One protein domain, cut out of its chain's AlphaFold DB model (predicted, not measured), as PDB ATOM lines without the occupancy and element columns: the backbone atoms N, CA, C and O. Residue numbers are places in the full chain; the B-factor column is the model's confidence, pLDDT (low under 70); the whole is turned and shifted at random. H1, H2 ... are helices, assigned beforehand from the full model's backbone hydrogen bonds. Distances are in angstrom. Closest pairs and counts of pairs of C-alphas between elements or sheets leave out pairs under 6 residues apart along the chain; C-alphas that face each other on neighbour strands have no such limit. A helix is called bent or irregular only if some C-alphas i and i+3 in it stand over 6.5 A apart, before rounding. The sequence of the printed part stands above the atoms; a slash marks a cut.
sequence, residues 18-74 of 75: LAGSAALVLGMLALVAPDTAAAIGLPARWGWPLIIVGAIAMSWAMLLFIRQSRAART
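AT A GLANCE: This is residues 18 to 74 of the 75 residues of an uncharacterized protein of Lysobacter oculi (UniProt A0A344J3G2). Two helices, H1 and the much longer H3, lie side by side and run opposite ways, with the short helix H2 at the turn between them. The second half of H3 runs on past the start of H1, and residues 62 to 74 stick out as a free arm that makes much of the length. The printed part has 57 residues with three named helices, in the order H1, H2, H3, and no named strand; the class is all helix. It is only just loose, close to extended, with a radius of gyration of the C-alphas of 14.9 A and spans of 51 by 14 by 14 A.

IN THESE COORDINATES: H1 covers residues 18 to 32, 20.7 A long, and begins at C-alpha 18 at (281.831, -77.509, 60.719). H2 covers residues 34 to 39, 8.6 A long. H3 covers residues 44 to 71, 41.3 A from C-alpha 44 at (269.326, -59.836, 61.478) to C-alpha 71 at (282.258, -97.982, 52.222). H3 is irregular: C-alphas 45 and 48 are 7.1 A apart.

HOW THE PARTS SIT: H1 and H3 touch at a shallow tilt of 25 degrees, opposite ways; their closest C-alphas, those of Gly 20 and Gly 54, are 3.8 A apart. H1 touches H2 with residues 26 to 30 alone, at a steep tilt of 66 degrees, opposite ways; the closest C-alphas are those of Ala 30 and Ala 37, 5.1 A apart. H2 and H3 only just touch, with 3 pairs of C-alphas within 8 A, and only at the corner by their link, about perpendicular at 89 degrees; the closest C-alphas are those of Pro 34 and Ala 44, 5.7 A apart. Each O i to N i+4 pair is within hydrogen-bond range in H1 and H2, and 22 of 24 are in H3.

THE WHOLE: The C-alphas farthest apart, those of Asp 35 and Thr 74, are 51.0 A from each other. Without residues 62 to 74, which stand free, the body spans 31 by 16 by 14 A. The printed part has no cut, and the links H1 to H2 and H2 to H3 are tight. The mean pLDDT of the printed part is 93.1, and residue 74 is under 70.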
ATOM      1  N   LEU A  18     281.290 -78.679  60.025       95.50
ATOM      2  CA  LEU A  18     281.831 -77.509  60.719       95.50
ATOM      3  C   LEU A  18     281.345 -76.199  60.092       95.50
ATOM      4  O   LEU A  18     280.945 -75.287  60.813       95.50
ATOM      5  N   ALA A  19     281.334 -76.111  58.758       95.12
ATOM      6  CA  ALA A  19     280.798 -74.948  58.056       95.12
ATOM      7  C   ALA A  19     279.294 -74.769  58.320       95.12
ATOM      8  O   ALA A  19     278.842 -73.656  58.584       95.12
ATOM      9  N   GLY A  20     278.528 -75.865  58.303       95.94
ATOM     10  CA  GLY A  20     277.101 -75.855  58.612       95.94
ATOM     11  C   GLY A  20     276.815 -75.438  60.055       95.94
ATOM     12  O   GLY A  20     275.968 -74.578  60.292       95.94
ATOM     13  N   SER A  21     277.590 -75.964  61.005       96.81
ATOM     14  CA  SER A  21     277.514 -75.604  62.423       96.81
ATOM     15  C   SER A  21     277.837 -74.128  62.650       96.81
ATOM     16  O   SER A  21     277.096 -73.434  63.343       96.81
ATOM     17  N   ALA A  22     278.903 -73.617  62.026       96.88
ATOM     18  CA  ALA A  22     279.269 -72.206  62.108       96.88
ATOM     19  C   ALA A  22     278.170 -71.298  61.532       96.88
ATOM     20  O   ALA A  22     277.797 -70.312  62.164       96.88
ATOM     21  N   ALA A  23     277.604 -71.654  60.372       96.81
ATOM     22  CA  ALA A  23     276.486 -70.923  59.779       96.81
ATOM     23  C   ALA A  23     275.258 -70.913  60.702       96.81
ATOM     24  O   ALA A  23     274.646 -69.864  60.892       96.81
ATOM     25  N   LEU A  24     274.934 -72.043  61.334       96.44
ATOM     26  CA  LEU A  24     273.810 -72.147  62.261       96.44
ATOM     27  C   LEU A  24     274.024 -71.294  63.518       96.44
ATOM     28  O   LEU A  24     273.116 -70.570  63.919       96.44
ATOM     29  N   VAL A  25     275.228 -71.310  64.100       97.25
ATOM     30  CA  VAL A  25     275.581 -70.466  65.257       97.25
ATOM     31  C   VAL A  25     275.481 -68.983  64.908       97.25
ATOM     32  O   VAL A  25     274.867 -68.224  65.654       97.25
ATOM     33  N   LEU A  26     276.029 -68.562  63.765       96.44
ATOM     34  CA  LEU A  26     275.941 -67.173  63.308       96.44
ATOM     35  C   LEU A  26     274.493 -66.762  63.010       96.44
ATOM     36  O   LEU A  26     274.074 -65.663  63.367       96.44
ATOM     37  N   GLY A  27     273.708 -67.652  62.405       96.56
ATOM     38  CA  GLY A  27     272.296 -67.413  62.140       96.56
ATOM     39  C   GLY A  27     271.472 -67.268  63.423       96.56
ATOM     40  O   GLY A  27     270.659 -66.351  63.529       96.56
ATOM     41  N   MET A  28     271.734 -68.106  64.429       97.38
ATOM     42  CA  MET A  28     271.116 -67.992  65.754       97.38
ATOM     43  C   MET A  28     271.547 -66.712  66.471       97.38
ATOM     44  O   MET A  28     270.701 -66.019  67.029       97.38
ATOM     45  N   LEU A  29     272.831 -66.348  66.405       96.75
ATOM     46  CA  LEU A  29     273.339 -65.093  66.963       96.75
ATOM     47  C   LEU A  29     272.607 -63.882  66.364       96.75
ATOM     48  O   LEU A  29     272.176 -63.006  67.108       96.75
ATOM     49  N   ALA A  30     272.398 -63.870  65.044       96.44
ATOM     50  CA  ALA A  30     271.678 -62.803  64.344       96.44
ATOM     51  C   ALA A  30     270.208 -62.645  64.770       96.44
ATOM     52  O   ALA A  30     269.672 -61.543  64.663       96.44
ATOM     53  N   LEU A  31     269.556 -63.718  65.235       95.38
ATOM     54  CA  LEU A  31     268.160 -63.679  65.689       95.38
ATOM     55  C   LEU A  31     268.024 -63.436  67.197       95.38
ATOM     56  O   LEU A  31     267.099 -62.748  67.617       95.38
ATOM     57  N   VAL A  32     268.920 -64.004  68.009       97.25
ATOM     58  CA  VAL A  32     268.838 -63.966  69.479       97.25
ATOM     59  C   VAL A  32     269.494 -62.710  70.058       97.25
ATOM     60  O   VAL A  32     268.996 -62.160  71.036       97.25
ATOM     61  N   ALA A  33     270.594 -62.243  69.461       96.31
ATOM     62  CA  ALA A  33     271.341 -61.068  69.908       96.31
ATOM     63  C   ALA A  33     271.679 -60.154  68.711       96.31
ATOM     64  O   ALA A  33     272.848 -60.041  68.321       96.31
ATOM     65  N   PRO A  34     270.666 -59.506  68.103       93.19
ATOM     66  CA  PRO A  34     270.829 -58.746  66.865       93.19
ATOM     67  C   PRO A  34     271.813 -57.575  66.995       93.19
ATOM     68  O   PRO A  34     272.530 -57.299  66.038       93.19
ATOM     69  N   ASP A  35     271.910 -56.938  68.166       95.62
ATOM     70  CA  ASP A  35     272.857 -55.837  68.400       95.62
ATOM     71  C   ASP A  35     274.315 -56.326  68.366       95.62
ATOM     72  O   ASP A  35     275.172 -55.728  67.713       95.62
ATOM     73  N   THR A  36     274.593 -57.474  68.993       95.62
ATOM     74  CA  THR A  36     275.914 -58.122  68.958       95.62
ATOM     75  C   THR A  36     276.258 -58.600  67.549       95.62
ATOM     76  O   THR A  36     277.388 -58.434  67.090       95.62
ATOM     77  N   ALA A  37     275.287 -59.174  66.835       94.25
ATOM     78  CA  ALA A  37     275.470 -59.604  65.452       94.25
ATOM     79  C   ALA A  37     275.732 -58.414  64.511       94.25
ATOM     80  O   ALA A  37     276.604 -58.479  63.642       94.25
ATOM     81  N   ALA A  38     275.040 -57.291  64.715       93.62
ATOM     82  CA  ALA A  38     275.260 -56.070  63.950       93.62
ATOM     83  C   ALA A  38     276.674 -55.502  64.163       93.62
ATOM     84  O   ALA A  38     277.279 -55.030  63.200       93.62
ATOM     85  N   ALA A  39     277.238 -55.622  65.372       96.25
ATOM     86  CA  ALA A  39     278.605 -55.183  65.672       96.25
ATOM     87  C   ALA A  39     279.681 -55.925  64.856       96.25
ATOM     88  O   ALA A  39     280.730 -55.355  64.562       96.25
ATOM     89  N   ILE A  40     279.414 -57.170  64.442       94.19
ATOM     90  CA  ILE A  40     280.294 -57.958  63.560       94.19
ATOM     91  C   ILE A  40     279.876 -57.898  62.081       94.19
ATOM     92  O   ILE A  40     280.352 -58.688  61.268       94.19
ATOM     93  N   GLY A  41     278.977 -56.979  61.712       94.19
ATOM     94  CA  GLY A  41     278.524 -56.793  60.332       94.19
ATOM     95  C   GLY A  41     277.518 -57.840  59.843       94.19
ATOM     96  O   GLY A  41     277.358 -58.005  58.634       94.19
ATOM     97  N   LEU A  42     276.828 -58.536  60.753       94.44
ATOM     98  CA  LEU A  42     275.841 -59.564  60.431       94.44
ATOM     99  C   LEU A  42     274.406 -59.067  60.706       94.44
ATOM    100  O   LEU A  42     273.917 -59.183  61.829       94.44
ATOM    101  N   PRO A  43     273.693 -58.514  59.703       92.94
ATOM    102  CA  PRO A  43     272.348 -58.001  59.933       92.94
ATOM    103  C   PRO A  43     271.329 -59.124  60.167       92.94
ATOM    104  O   PRO A  43     271.363 -60.152  59.489       92.94
ATOM    105  N   ALA A  44     270.350 -58.872  61.044       92.06
ATOM    106  CA  ALA A  44     269.326 -59.836  61.478       92.06
ATOM    107  C   ALA A  44     268.567 -60.532  60.329       92.06
ATOM    108  O   ALA A  44     268.192 -61.699  60.442       92.06
ATOM    109  N   ARG A  45     268.400 -59.857  59.180       94.50
ATOM    110  CA  ARG A  45     267.769 -60.431  57.974       94.50
ATOM    111  C   ARG A  45     268.459 -61.698  57.452       94.50
ATOM    112  O   ARG A  45     267.828 -62.478  56.747       94.50
ATOM    113  N   TRP A  46     269.737 -61.902  57.780       94.88
ATOM    114  CA  TRP A  46     270.491 -63.096  57.395       94.88
ATOM    115  C   TRP A  46     270.347 -64.262  58.370       94.88
ATOM    116  O   TRP A  46     270.780 -65.358  58.030       94.88
ATOM    117  N   GLY A  47     269.713 -64.070  59.533       95.38
ATOM    118  CA  GLY A  47     269.579 -65.109  60.554       95.38
ATOM    119  C   GLY A  47     268.917 -66.382  60.028       95.38
ATOM    120  O   GLY A  47     269.546 -67.436  59.970       95.38
ATOM    121  N   TRP A  48     267.674 -66.270  59.552       96.88
ATOM    122  CA  TRP A  48     266.940 -67.401  58.969       96.88
ATOM    123  C   TRP A  48     267.642 -68.036  57.756       96.88
ATOM    124  O   TRP A  48     267.798 -69.259  57.759       96.88
ATOM    125  N   PRO A  49     268.120 -67.271  56.751       97.56
ATOM    126  CA  PRO A  49     268.912 -67.829  55.656       97.56
ATOM    127  C   PRO A  49     270.123 -68.649  56.121       97.56
ATOM    128  O   PRO A  49     270.334 -69.752  55.624       97.56
ATOM    129  N   LEU A  50     270.896 -68.146  57.089       96.56
ATOM    130  CA  LEU A  50     272.071 -68.842  57.618       96.56
ATOM    131  C   LEU A  50     271.706 -70.132  58.355       96.56
ATOM    132  O   LEU A  50     272.379 -71.142  58.164       96.56
ATOM    133  N   ILE A  51     270.624 -70.125  59.139       97.31
ATOM    134  CA  ILE A  51     270.121 -71.327  59.820       97.31
ATOM    135  C   ILE A  51     269.717 -72.392  58.796       97.31
ATOM    136  O   ILE A  51     270.108 -73.551  58.930       97.31
ATOM    137  N   ILE A  52     268.971 -72.009  57.754       97.62
ATOM    138  CA  ILE A  52     268.515 -72.937  56.709       97.62
ATOM    139  C   ILE A  52     269.712 -73.528  55.958       97.62
ATOM    140  O   ILE A  52     269.811 -74.747  55.816       97.62
ATOM    141  N   VAL A  53     270.647 -72.684  55.509       97.25
ATOM    142  CA  VAL A  53     271.857 -73.134  54.805       97.25
ATOM    143  C   VAL A  53     272.706 -74.036  55.702       97.25
ATOM    144  O   VAL A  53     273.160 -75.088  55.250       97.25
ATOM    145  N   GLY A  54     272.874 -73.672  56.976       96.31
ATOM    146  CA  GLY A  54     273.600 -74.470  57.959       96.31
ATOM    147  C   GLY A  54     272.983 -75.855  58.157       96.31
ATOM    148  O   GLY A  54     273.680 -76.863  58.046       96.31
ATOM    149  N   ALA A  55     271.662 -75.929  58.341       95.94
ATOM    150  CA  ALA A  55     270.938 -77.190  58.502       95.94
ATOM    151  C   ALA A  55     271.029 -78.099  57.260       95.94
ATOM    152  O   ALA A  55     271.214 -79.314  57.387       95.94
ATOM    153  N   ILE A  56     270.945 -77.523  56.055       97.25
ATOM    154  CA  ILE A  56     271.130 -78.263  54.796       97.25
ATOM    155  C   ILE A  56     272.561 -78.808  54.702       97.25
ATOM    156  O   ILE A  56     272.749 -79.986  54.386       97.25
ATOM    157  N   ALA A  57     273.570 -77.988  55.014       95.38
ATOM    158  CA  ALA A  57     274.972 -78.400  54.998       95.38
ATOM    159  C   ALA A  57     275.239 -79.556  55.978       95.38
ATOM    160  O   ALA A  57     275.818 -80.567  55.581       95.38
ATOM    161  N   MET A  58     274.741 -79.467  57.216       94.44
ATOM    162  CA  MET A  58     274.868 -80.535  58.220       94.44
ATOM    163  C   MET A  58     274.158 -81.822  57.781       94.44
ATOM    164  O   MET A  58     274.704 -82.920  57.906       94.44
ATOM    165  N   SER A  59     272.971 -81.708  57.175       95.06
ATOM    166  CA  SER A  59     272.247 -82.866  56.631       95.06
ATOM    167  C   SER A  59     273.055 -83.568  55.535       95.06
ATOM    168  O   SER A  59     273.153 -84.796  55.502       95.06
ATOM    169  N   TRP A  60     273.697 -82.798  54.656       94.56
ATOM    170  CA  TRP A  60     274.549 -83.345  53.604       94.56
ATOM    171  C   TRP A  60     275.847 -83.948  54.155       94.56
ATOM    172  O   TRP A  60     276.275 -85.014  53.704       94.56
ATOM    173  N   ALA A  61     276.445 -83.318  55.167       93.19
ATOM    174  CA  ALA A  61     277.604 -83.846  55.876       93.19
ATOM    175  C   ALA A  61     277.298 -85.210  56.509       93.19
ATOM    176  O   ALA A  61     278.057 -86.161  56.316       93.19
ATOM    177  N   MET A  62     276.137 -85.342  57.157       94.31
ATOM    178  CA  MET A  62     275.653 -86.605  57.713       94.31
ATOM    179  C   MET A  62     275.513 -87.688  56.630       94.31
ATOM    180  O   MET A  62     275.991 -88.811  56.801       94.31
ATOM    181  N   LEU A  63     274.928 -87.362  55.471       93.75
ATOM    182  CA  LEU A  63     274.814 -88.310  54.354       93.75
ATOM    183  C   LEU A  63     276.187 -88.763  53.839       93.75
ATOM    184  O   LEU A  63     276.393 -89.954  53.580       93.75
ATOM    185  N   LEU A  64     277.144 -87.842  53.709       90.19
ATOM    186  CA  LEU A  64     278.514 -88.164  53.307       90.19
ATOM    187  C   LEU A  64     279.214 -89.051  54.342       90.19
ATOM    188  O   LEU A  64     279.870 -90.023  53.959       90.19
ATOM    189  N   PHE A  65     279.033 -88.766  55.631       89.38
ATOM    190  CA  PHE A  65     279.558 -89.577  56.726       89.38
ATOM    191  C   PHE A  65     279.008 -91.009  56.686       89.38
ATOM    192  O   PHE A  65     279.781 -91.969  56.746       89.38
ATOM    193  N   ILE A  66     277.695 -91.180  56.498       91.56
ATOM    194  CA  ILE A  66     277.063 -92.504  56.387       91.56
ATOM    195  C   ILE A  66     277.608 -93.264  55.173       91.56
ATOM    196  O   ILE A  66     277.957 -94.442  55.289       91.56
ATOM    197  N   ARG A  67     277.721 -92.609  54.010       88.25
ATOM    198  CA  ARG A  67     278.267 -93.232  52.789       88.25
ATOM    199  C   ARG A  67     279.701 -93.714  52.989       88.25
ATOM    200  O   ARG A  67     280.015 -94.837  52.602       88.25
ATOM    201  N   GLN A  68     280.555 -92.903  53.614       85.50
ATOM    202  CA  GLN A  68     281.937 -93.290  53.910       85.50
ATOM    203  C   GLN A  68     282.010 -94.416  54.940       85.50
ATOM    204  O   GLN A  68     282.766 -95.365  54.755       85.50
ATOM    205  N   SER A  69     281.180 -94.349  55.981       85.25
ATOM    206  CA  SER A  69     281.104 -95.380  57.018       85.25
ATOM    207  C   SER A  69     280.677 -96.735  56.450       85.25
ATOM    208  O   SER A  69     281.202 -97.763  56.864       85.25
ATOM    209  N   ARG A  70     279.756 -96.753  55.476       85.56
ATOM    210  CA  ARG A  70     279.368 -97.977  54.755       85.56
ATOM    211  C   ARG A  70     280.494 -98.489  53.856       85.56
ATOM    212  O   ARG A  70     280.815 -99.670  53.922       85.56
ATOM    213  N   ALA A  71     281.132 -97.609  53.081       79.81
ATOM    214  CA  ALA A  71     282.258 -97.982  52.222       79.81
ATOM    215  C   ALA A  71     283.428 -98.584  53.019       79.81
ATOM    216  O   ALA A  71     284.046 -99.535  52.568       79.81
ATOM    217  N   ALA A  72     283.691 -98.091  54.231       75.38
ATOM    218  CA  ALA A  72     284.725 -98.643  55.107       75.38
ATOM    219  C   ALA A  72     284.404-100.049  55.654       75.38
ATOM    220  O   ALA A  72     285.311-100.743  56.100       75.38
ATOM    221  N   ARG A  73     283.129-100.465  55.650       75.25
ATOM    222  CA  ARG A  73     282.675-101.785  56.130       75.25
ATOM    223  C   ARG A  73     282.557-102.832  55.023       75.25
ATOM    224  O   ARG A  73     282.315-103.990  55.337       75.25
ATOM    225  N   THR A  74     282.672-102.427  53.760       61.72
ATOM    226  CA  THR A  74     282.590-103.331  52.605       61.72
ATOM    227  C   THR A  74     284.012-103.461  52.045       61.72
ATOM    228  O   THR A  74     284.434-102.539  51.345       61.72
TER     229      THR A  74